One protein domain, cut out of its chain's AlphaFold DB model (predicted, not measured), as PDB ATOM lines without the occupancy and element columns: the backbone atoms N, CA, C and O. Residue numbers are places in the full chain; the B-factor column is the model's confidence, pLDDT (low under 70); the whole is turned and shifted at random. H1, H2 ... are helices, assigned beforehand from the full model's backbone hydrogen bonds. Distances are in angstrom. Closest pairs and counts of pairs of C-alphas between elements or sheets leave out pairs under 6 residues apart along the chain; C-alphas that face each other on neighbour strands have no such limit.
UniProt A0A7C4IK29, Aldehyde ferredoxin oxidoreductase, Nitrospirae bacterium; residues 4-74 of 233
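Overview. This is residues 4 to 74 of the 233 residues of the protein "Aldehyde ferredoxin oxidoreductase" of Nitrospirae bacterium (UniProt A0A7C4IK29). The longest helix, H1, runs through the middle, with H3 crossing it steeply on one side and the hairpin of H4 and H5 on another; short H2 packs on H4. The printed part has 71 residues with five named helices, H1 to H5 in chain order: all helix. It is compact, radius of gyration of the C-alphas 10.4 A, spanning 27 by 25 by 22 A.

Along the chain. Find C-alpha 4 at (-9.093, 17.582, -10.427); H1 runs 21.1 A to residue 18. H2 is residues 24 to 27; H3, residues 36 to 48, spans 19.0 A. H4 is residues 52 to 58; H5, residues 61 to 68, ends at (11.957, 17.866, -8.566).

Arrangement. At residues 6 to 10 alone H1 touches H3, a steep tilt of 67 degrees; the closest C-alphas, Leu 10 and Tyr 39, are 7.3 A apart. H4 and H5 form a hairpin, closest C-alphas Leu 57 and Ala 64, 4.9 A. H1, H4 and H5 have every O i to N i+4 pair within hydrogen-bond range, H3 8 of 9; H2 is too short.

Size, cuts and confidence. The printed part has no cut, no link is long, and no printed residue is under 70 in pLDDT.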
ATOM      1  N   ILE A   4      -9.594  17.911 -11.768       97.69
ATOM      2  CA  ILE A   4      -9.093  17.582 -10.427       97.69
ATOM      3  C   ILE A   4      -7.579  17.428 -10.497       97.69
ATOM      4  O   ILE A   4      -6.851  18.182  -9.850       97.69
ATOM      5  N   SER A   5      -7.103  16.509 -11.338       97.88
ATOM      6  CA  SER A   5      -5.672  16.228 -11.448       97.88
ATOM      7  C   SER A   5      -4.884  17.435 -11.949       97.88
ATOM      8  O   SER A   5      -3.842  17.762 -11.390       97.88
ATOM      9  N   GLY A   6      -5.406  18.164 -12.941       97.81
ATOM     10  CA  GLY A   6      -4.780  19.396 -13.422       97.81
ATOM     11  C   GLY A   6      -4.693  20.476 -12.339       97.81
ATOM     12  O   GLY A   6      -3.651  21.110 -12.192       97.81
ATOM     13  N   GLY A   7      -5.752  20.656 -11.545       97.88
ATOM     14  CA  GLY A   7      -5.761  21.616 -10.441       97.88
ATOM     15  C   GLY A   7      -4.765  21.261  -9.337       97.88
ATOM     16  O   GLY A   7      -4.007  22.123  -8.898       97.88
ATOM     17  N   VAL A   8      -4.716  19.993  -8.921       98.25
ATOM     18  CA  VAL A   8      -3.773  19.520  -7.893       98.25
ATOM     19  C   VAL A   8      -2.325  19.602  -8.379       98.25
ATOM     20  O   VAL A   8      -1.461  20.055  -7.630       98.25
ATOM     21  N   ALA A   9      -2.062  19.241  -9.634       98.50
ATOM     22  CA  ALA A   9      -0.737  19.343 -10.236       98.50
ATOM     23  C   ALA A   9      -0.232  20.795 -10.266       98.50
ATOM     24  O   ALA A   9       0.910  21.067  -9.893       98.50
ATOM     25  N   LEU A  10      -1.091  21.746 -10.650       98.50
ATOM     26  CA  LEU A  10      -0.737  23.166 -10.644       98.50
ATOM     27  C   LEU A  10      -0.621  23.735  -9.225       98.50
ATOM     28  O   LEU A  10       0.254  24.561  -8.990       98.50
ATOM     29  N   ALA A  11      -1.424  23.273  -8.265       98.44
ATOM     30  CA  ALA A  11      -1.260  23.647  -6.860       98.44
ATOM     31  C   ALA A  11       0.088  23.165  -6.293       98.44
ATOM     32  O   ALA A  11       0.765  23.922  -5.598       98.44
ATOM     33  N   TRP A  12       0.511  21.942  -6.636       98.69
ATOM     34  CA  TRP A  12       1.842  21.438  -6.290       98.69
ATOM     35  C   TRP A  12       2.947  22.274  -6.942       98.69
ATOM     36  O   TRP A  12       3.905  22.634  -6.264       98.69
ATOM     37  N   ALA A  13       2.805  22.636  -8.223       98.69
ATOM     38  CA  ALA A  13       3.775  23.478  -8.925       98.69
ATOM     39  C   ALA A  13       3.907  24.868  -8.280       98.69
ATOM     40  O   ALA A  13       5.022  25.357  -8.109       98.69
ATOM     41  N   THR A  14       2.788  25.475  -7.873       98.75
ATOM     42  CA  THR A  14       2.773  26.746  -7.136       98.75
ATOM     43  C   THR A  14       3.516  26.632  -5.812       98.75
ATOM     44  O   THR A  14       4.390  27.447  -5.532       98.75
ATOM     45  N   GLU A  15       3.223  25.613  -5.002       98.56
ATOM     46  CA  GLU A  15       3.901  25.444  -3.715       98.56
ATOM     47  C   GLU A  15       5.390  25.095  -3.884       98.56
ATOM     48  O   GLU A  15       6.235  25.572  -3.122       98.56
ATOM     49  N   ALA A  16       5.743  24.306  -4.901       98.56
ATOM     50  CA  ALA A  16       7.132  24.020  -5.242       98.56
ATOM     51  C   ALA A  16       7.890  25.300  -5.637       98.56
ATOM     52  O   ALA A  16       9.043  25.469  -5.234       98.56
ATOM     53  N   LEU A  17       7.244  26.217  -6.365       98.25
ATOM     54  CA  LEU A  17       7.806  27.524  -6.707       98.25
ATOM     55  C   LEU A  17       7.976  28.411  -5.462       98.25
ATOM     56  O   LEU A  17       9.057  28.958  -5.250       98.25
ATOM     57  N   GLU A  18       6.965  28.502  -4.591       98.19
ATOM     58  CA  GLU A  18       7.035  29.269  -3.330       98.19
ATOM     59  C   GLU A  18       8.140  28.765  -2.387       98.19
ATOM     60  O   GLU A  18       8.758  29.549  -1.668       98.19
ATOM     61  N   LYS A  19       8.420  27.458  -2.407       98.00
ATOM     62  CA  LYS A  19       9.503  26.831  -1.634       98.00
ATOM     63  C   LYS A  19      10.869  26.883  -2.325       98.00
ATOM     64  O   LYS A  19      11.838  26.395  -1.747       98.00
ATOM     65  N   GLY A  20      10.963  27.428  -3.541       97.94
ATOM     66  CA  GLY A  20      12.203  27.480  -4.325       97.94
ATOM     67  C   GLY A  20      12.710  26.113  -4.802       97.94
ATOM     68  O   GLY A  20      13.887  25.974  -5.121       97.94
ATOM     69  N   ILE A  21      11.840  25.100  -4.823       97.94
ATOM     70  CA  ILE A  21      12.134  23.748  -5.322       97.94
ATOM     71  C   ILE A  21      12.212  23.753  -6.855       97.94
ATOM     72  O   ILE A  21      13.045  23.073  -7.451       97.94
ATOM     73  N   VAL A  22      11.355  24.558  -7.480       98.25
ATOM     74  CA  VAL A  22      11.431  24.936  -8.894       98.25
ATOM     75  C   VAL A  22      11.452  26.459  -9.002       98.25
ATOM     76  O   VAL A  22      11.184  27.161  -8.028       98.25
ATOM     77  N   SER A  23      11.776  26.978 -10.180       98.25
ATOM     78  CA  SER A  23      11.816  28.407 -10.486       98.25
ATOM     79  C   SER A  23      10.965  28.738 -11.716       98.25
ATOM     80  O   SER A  23      10.474  27.853 -12.418       98.25
ATOM     81  N   GLU A  24      10.841  30.027 -12.037       97.56
ATOM     82  CA  GLU A  24      10.166  30.466 -13.267       97.56
ATOM     83  C   GLU A  24      10.879  30.010 -14.553       97.56
ATOM     84  O   GLU A  24      10.289  30.048 -15.630       97.56
ATOM     85  N   LYS A  25      12.119  29.504 -14.459       97.75
ATOM     86  CA  LYS A  25      12.789  28.843 -15.591       97.75
ATOM     87  C   LYS A  25      12.093  27.537 -15.972       97.75
ATOM     88  O   LYS A  25      11.999  27.220 -17.154       97.75
ATOM     89  N   GLU A  26      11.615  26.785 -14.982       98.31
ATOM     90  CA  GLU A  26      10.861  25.550 -15.185       98.31
ATOM     91  C   GLU A  26       9.392  25.847 -15.485       98.31
ATOM     92  O   GLU A  26       8.842  25.321 -16.454       98.31
ATOM     93  N   THR A  27       8.744  26.689 -14.672       97.75
ATOM     94  CA  THR A  27       7.298  26.919 -14.797       97.75
ATOM     95  C   THR A  27       6.937  27.766 -16.008       97.75
ATOM     96  O   THR A  27       5.782  27.702 -16.418       97.75
ATOM     97  N   ILE A  28       7.880  28.547 -16.562       98.06
ATOM     98  CA  ILE A  28       7.762  29.488 -17.704       98.06
ATOM     99  C   ILE A  28       6.620  30.514 -17.617       98.06
ATOM    100  O   ILE A  28       6.501  31.377 -18.479       98.06
ATOM    101  N   VAL A  29       5.829  30.456 -16.549       96.69
ATOM    102  CA  VAL A  29       4.772  31.383 -16.171       96.69
ATOM    103  C   VAL A  29       4.828  31.589 -14.656       96.69
ATOM    104  O   VAL A  29       5.172  30.653 -13.917       96.69
ATOM    105  N   PRO A  30       4.475  32.782 -14.159       96.31
ATOM    106  CA  PRO A  30       4.405  33.028 -12.727       96.31
ATOM    107  C   PRO A  30       3.207  32.291 -12.113       96.31
ATOM    108  O   PRO A  30       2.055  32.525 -12.488       96.31
ATOM    109  N   LEU A  31       3.466  31.438 -11.121       98.12
ATOM    110  CA  LEU A  31       2.440  30.703 -10.374       98.12
ATOM    111  C   LEU A  31       2.337  31.227  -8.942       98.12
ATOM    112  O   LEU A  31       3.320  31.251  -8.209       98.12
ATOM    113  N   ARG A  32       1.138  31.660  -8.537       97.81
ATOM    114  CA  ARG A  32       0.852  32.159  -7.181       97.81
ATOM    115  C   ARG A  32      -0.566  31.786  -6.775       97.81
ATOM    116  O   ARG A  32      -1.488  31.883  -7.592       97.81
ATOM    117  N   PHE A  33      -0.784  31.373  -5.527       97.88
ATOM    118  CA  PHE A  33      -2.145  31.136  -5.035       97.88
ATOM    119  C   PHE A  33      -2.990  32.415  -5.168       97.88
ATOM    120  O   PHE A  33      -2.550  33.510  -4.831       97.88
ATOM    121  N   GLY A  34      -4.192  32.280  -5.735       96.62
ATOM    122  CA  GLY A  34      -5.080  33.408  -6.043       96.62
ATOM    123  C   GLY A  34      -4.822  34.124  -7.379       96.62
ATOM    124  O   GLY A  34      -5.631  34.963  -7.767       96.62
ATOM    125  N   TYR A  35      -3.763  33.790  -8.128       97.44
ATOM    126  CA  TYR A  35      -3.469  34.424  -9.420       97.44
ATOM    127  C   TYR A  35      -4.040  33.640 -10.612       97.44
ATOM    128  O   TYR A  35      -3.374  32.800 -11.211       97.44
ATOM    129  N   ALA A  36      -5.292  33.930 -10.972       97.50
ATOM    130  CA  ALA A  36      -6.031  33.175 -11.986       97.50
ATOM    131  C   ALA A  36      -5.393  33.175 -13.390       97.50
ATOM    132  O   ALA A  36      -5.409  32.141 -14.053       97.50
ATOM    133  N   GLU A  37      -4.836  34.302 -13.850       97.88
ATOM    134  CA  GLU A  37      -4.280  34.394 -15.211       97.88
ATOM    135  C   GLU A  37      -3.070  33.472 -15.408       97.88
ATOM    136  O   GLU A  37      -3.014  32.755 -16.405       97.88
ATOM    137  N   GLY A  38      -2.176  33.382 -14.415       97.56
ATOM    138  CA  GLY A  38      -1.038  32.458 -14.467       97.56
ATOM    139  C   GLY A  38      -1.480  30.998 -14.571       97.56
ATOM    140  O   GLY A  38      -0.912  30.232 -15.345       97.56
ATOM    141  N   TYR A  39      -2.553  30.612 -13.872       98.19
ATOM    142  CA  TYR A  39      -3.099  29.256 -13.982       98.19
ATOM    143  C   TYR A  39      -3.727  28.966 -15.348       98.19
ATOM    144  O   TYR A  39      -3.579  27.851 -15.846       98.19
ATOM    145  N   LYS A  40      -4.402  29.938 -15.978       97.56
ATOM    146  CA  LYS A  40      -4.967  29.757 -17.328       97.56
ATOM    147  C   LYS A  40      -3.872  29.454 -18.349       97.56
ATOM    148  O   LYS A  40      -4.033  28.539 -19.153       97.56
ATOM    149  N   GLU A  41      -2.762  30.183 -18.290       98.12
ATOM    150  CA  GLU A  41      -1.610  29.963 -19.169       98.12
ATOM    151  C   GLU A  41      -0.907  28.632 -18.850       98.12
ATOM    152  O   GLU A  41      -0.692  27.805 -19.739       98.12
ATOM    153  N   ALA A  42      -0.667  28.350 -17.565       98.25
ATOM    154  CA  ALA A  42      -0.066  27.095 -17.114       98.25
ATOM    155  C   ALA A  42      -0.867  25.856 -17.540       98.25
ATOM    156  O   ALA A  42      -0.281  24.826 -17.865       98.25
ATOM    157  N   MET A  43      -2.202  25.938 -17.581       97.94
ATOM    158  CA  MET A  43      -3.049  24.846 -18.071       97.94
ATOM    159  C   MET A  43      -2.776  24.508 -19.541       97.94
ATOM    160  O   MET A  43      -2.804  23.330 -19.901       97.94
ATOM    161  N   VAL A  44      -2.492  25.505 -20.385       98.06
ATOM    162  CA  VAL A  44      -2.109  25.275 -21.787       98.06
ATOM    163  C   VAL A  44      -0.759  24.565 -21.840       98.06
ATOM    164  O   VAL A  44      -0.617  23.563 -22.542       98.06
ATOM    165  N   HIS A  45       0.211  25.013 -21.043       98.50
ATOM    166  CA  HIS A  45       1.525  24.373 -20.993       98.50
ATOM    167  C   HIS A  45       1.482  22.943 -20.461       98.50
ATOM    168  O   HIS A  45       2.159  22.071 -21.012       98.50
ATOM    169  N   LEU A  46       0.643  22.687 -19.455       98.38
ATOM    170  CA  LEU A  46       0.381  21.357 -18.917       98.38
ATOM    171  C   LEU A  46      -0.260  20.445 -19.967       98.38
ATOM    172  O   LEU A  46       0.157  19.298 -20.102       98.38
ATOM    173  N   ALA A  47      -1.235  20.947 -20.732       97.81
ATOM    174  CA  ALA A  47      -1.873  20.189 -21.810       97.81
ATOM    175  C   ALA A  47      -0.889  19.823 -22.929       97.81
ATOM    176  O   ALA A  47      -0.966  18.727 -23.480       97.81
ATOM    177  N   MET A  48       0.016  20.744 -23.267       97.88
ATOM    178  CA  MET A  48       0.945  20.587 -24.386       97.88
ATOM    179  C   MET A  48       2.268  19.917 -23.997       97.88
ATOM    180  O   MET A  48       3.031  19.545 -24.883       97.88
ATOM    181  N   GLY A  49       2.581  19.797 -22.701       97.69
ATOM    182  CA  GLY A  49       3.900  19.350 -22.249       97.69
ATOM    183  C   GLY A  49       5.016  20.233 -22.819       97.69
ATOM    184  O   GLY A  49       5.973  19.728 -23.407       97.69
ATOM    185  N   THR A  50       4.857  21.559 -22.711       98.31
ATOM    186  CA  THR A  50       5.664  22.546 -23.469       98.31
ATOM    187  C   THR A  50       7.169  22.439 -23.214       98.31
ATOM    188  O   THR A  50       7.972  22.695 -24.107       98.31
ATOM    189  N   ASN A  51       7.562  22.052 -22.006       98.50
ATOM    190  CA  ASN A  51       8.949  21.810 -21.635       98.50
ATOM    191  C   ASN A  51       9.042  20.564 -20.743       98.50
ATOM    192  O   ASN A  51       8.036  19.939 -20.407       98.50
ATOM    193  N   GLU A  52      10.252  20.209 -20.327       98.38
ATOM    194  CA  GLU A  52      10.498  19.016 -19.517       98.38
ATOM    195  C   GLU A  52       9.756  19.012 -18.165       98.38
ATOM    196  O   GLU A  52       9.289  17.959 -17.711       98.38
ATOM    197  N   PHE A  53       9.594  20.188 -17.551       98.62
ATOM    198  CA  PHE A  53       8.826  20.346 -16.319       98.62
ATOM    199  C   PHE A  53       7.352  19.986 -16.547       98.62
ATOM    200  O   PHE A  53       6.833  19.081 -15.891       98.62
ATOM    201  N   TYR A  54       6.699  20.593 -17.540       98.56
ATOM    202  CA  TYR A  54       5.304  20.284 -17.869       98.56
ATOM    203  C   TYR A  54       5.113  18.874 -18.437       98.56
ATOM    204  O   TYR A  54       4.080  18.260 -18.188       98.56
ATOM    205  N   GLN A  55       6.097  18.304 -19.135       98.50
ATOM    206  CA  GLN A  55       6.060  16.893 -19.542       98.50
ATOM    207  C   GLN A  55       6.077  15.960 -18.334       98.50
ATOM    208  O   GLN A  55       5.352  14.968 -18.318       98.50
ATOM    209  N   SER A  56       6.873  16.276 -17.312       98.38
ATOM    210  CA  SER A  56       6.900  15.503 -16.067       98.38
ATOM    211  C   SER A  56       5.591  15.674 -15.292       98.38
ATOM    212  O   SER A  56       4.997  14.684 -14.879       98.38
ATOM    213  N   LEU A  57       5.096  16.909 -15.171       98.38
ATOM    214  CA  LEU A  57       3.861  17.230 -14.451       98.38
ATOM    215  C   LEU A  57       2.606  16.655 -15.127       98.38
ATOM    216  O   LEU A  57       1.718  16.153 -14.446       98.38
ATOM    217  N   SER A  58       2.553  16.645 -16.462       97.25
ATOM    218  CA  SER A  58       1.443  16.062 -17.237       97.25
ATOM    219  C   SER A  58       1.316  14.541 -17.081       97.25
ATOM    220  O   SER A  58       0.239  13.992 -17.308       97.25
ATOM    221  N   LYS A  59       2.387  13.857 -16.653       97.25
ATOM    222  CA  LYS A  59       2.374  12.426 -16.305       97.25
ATOM    223  C   LYS A  59       1.860  12.158 -14.885       97.25
ATOM    224  O   LYS A  59       1.703  10.997 -14.518       97.25
ATOM    225  N   GLY A  60       1.612  13.207 -14.101       97.19
ATOM    226  CA  GLY A  60       1.116  13.142 -12.730       97.19
ATOM    227  C   GLY A  60       2.022  13.881 -11.748       97.19
ATOM    228  O   GLY A  60       3.245  13.946 -11.900       97.19
ATOM    229  N   THR A  61       1.420  14.389 -10.678       98.19
ATOM    230  CA  THR A  61       2.093  15.188  -9.646       98.19
ATOM    231  C   THR A  61       3.229  14.412  -8.986       98.19
ATOM    232  O   THR A  61       4.305  14.961  -8.771       98.19
ATOM    233  N   MET A  62       3.047  13.110  -8.727       97.31
ATOM    234  CA  MET A  62       4.106  12.275  -8.141       97.31
ATOM    235  C   MET A  62       5.288  12.049  -9.086       97.31
ATOM    236  O   MET A  62       6.409  11.902  -8.608       97.31
ATOM    237  N   VAL A  63       5.074  12.062 -10.408       97.94
ATOM    238  CA  VAL A  63       6.169  11.953 -11.388       97.94
ATOM    239  C   VAL A  63       7.029  13.213 -11.350       97.94
ATOM    240  O   VAL A  63       8.256  13.124 -11.300       97.94
ATOM    241  N   ALA A  64       6.400  14.390 -11.307       98.31
ATOM    242  CA  ALA A  64       7.123  15.642 -11.111       98.31
ATOM    243  C   ALA A  64       7.800  15.698  -9.732       98.31
ATOM    244  O   ALA A  64       8.969  16.068  -9.652       98.31
ATOM    245  N   ALA A  65       7.125  15.262  -8.668       97.94
ATOM    246  CA  ALA A  65       7.672  15.288  -7.315       97.94
ATOM    247  C   ALA A  65       8.829  14.297  -7.089       97.94
ATOM    248  O   ALA A  65       9.696  14.539  -6.254       97.94
ATOM    249  N   GLU A  66       8.883  13.185  -7.825       97.38
ATOM    250  CA  GLU A  66      10.058  12.301  -7.847       97.38
ATOM    251  C   GLU A  66      11.277  13.021  -8.420       97.38
ATOM    252  O   GLU A  66      12.380  12.922  -7.890       97.38
ATOM    253  N   ARG A  67      11.063  13.776  -9.496       97.94
ATOM    254  CA  ARG A  67      12.129  14.440 -10.235       97.94
ATOM    255  C   ARG A  67      12.620  15.716  -9.559       97.94
ATOM    256  O   ARG A  67      13.821  15.963  -9.511       97.94
ATOM    257  N   TYR A  68      11.688  16.532  -9.090       98.06
ATOM    258  CA  TYR A  68      11.957  17.866  -8.566       98.06
ATOM    259  C   TYR A  68      11.874  17.928  -7.039       98.06
ATOM    260  O   TYR A  68      12.182  18.972  -6.497       98.06
ATOM    261  N   GLN A  69      11.563  16.828  -6.336       97.81
ATOM    262  CA  GLN A  69      11.273  16.764  -4.889       97.81
ATOM    263  C   GLN A  69       9.859  17.256  -4.529       97.81
ATOM    264  O   GLN A  69       9.025  17.491  -5.392       97.81
ATOM    265  N   GLY A  70       9.528  17.353  -3.237       97.38
ATOM    266  CA  GLY A  70       8.219  17.852  -2.795       97.38
ATOM    267  C   GLY A  70       7.108  16.804  -2.683       97.38
ATOM    268  O   GLY A  70       5.928  17.150  -2.687       97.38
ATOM    269  N   LYS A  71       7.464  15.521  -2.536       97.25
ATOM    270  CA  LYS A  71       6.497  14.445  -2.242       97.25
ATOM    271  C   LYS A  71       5.733  14.679  -0.935       97.25
ATOM    272  O   LYS A  71       4.565  14.326  -0.840       97.25
ATOM    273  N   ASP A  72       6.370  15.317   0.047       96.94
ATOM    274  CA  ASP A  72       5.784  15.548   1.372       96.94
ATOM    275  C   ASP A  72       4.517  16.406   1.330       96.94
ATOM    276  O   ASP A  72       3.611  16.185   2.136       96.94
ATOM    277  N   PHE A  73       4.437  17.349   0.385       97.12
ATOM    278  CA  PHE A  73       3.281  18.227   0.202       97.12
ATOM    279  C   PHE A  73       2.395  17.856  -0.994       97.12
ATOM    280  O   PHE A  73       1.376  18.507  -1.222       97.12
ATOM    281  N   ALA A  74       2.736  16.803  -1.742       97.56
ATOM    282  CA  ALA A  74       1.934  16.348  -2.870       97.56
ATOM    283  C   ALA A  74       0.604  15.752  -2.382       97.56
ATOM    284  O   ALA A  74       0.575  14.705  -1.727       97.56
TER     285      ALA A  74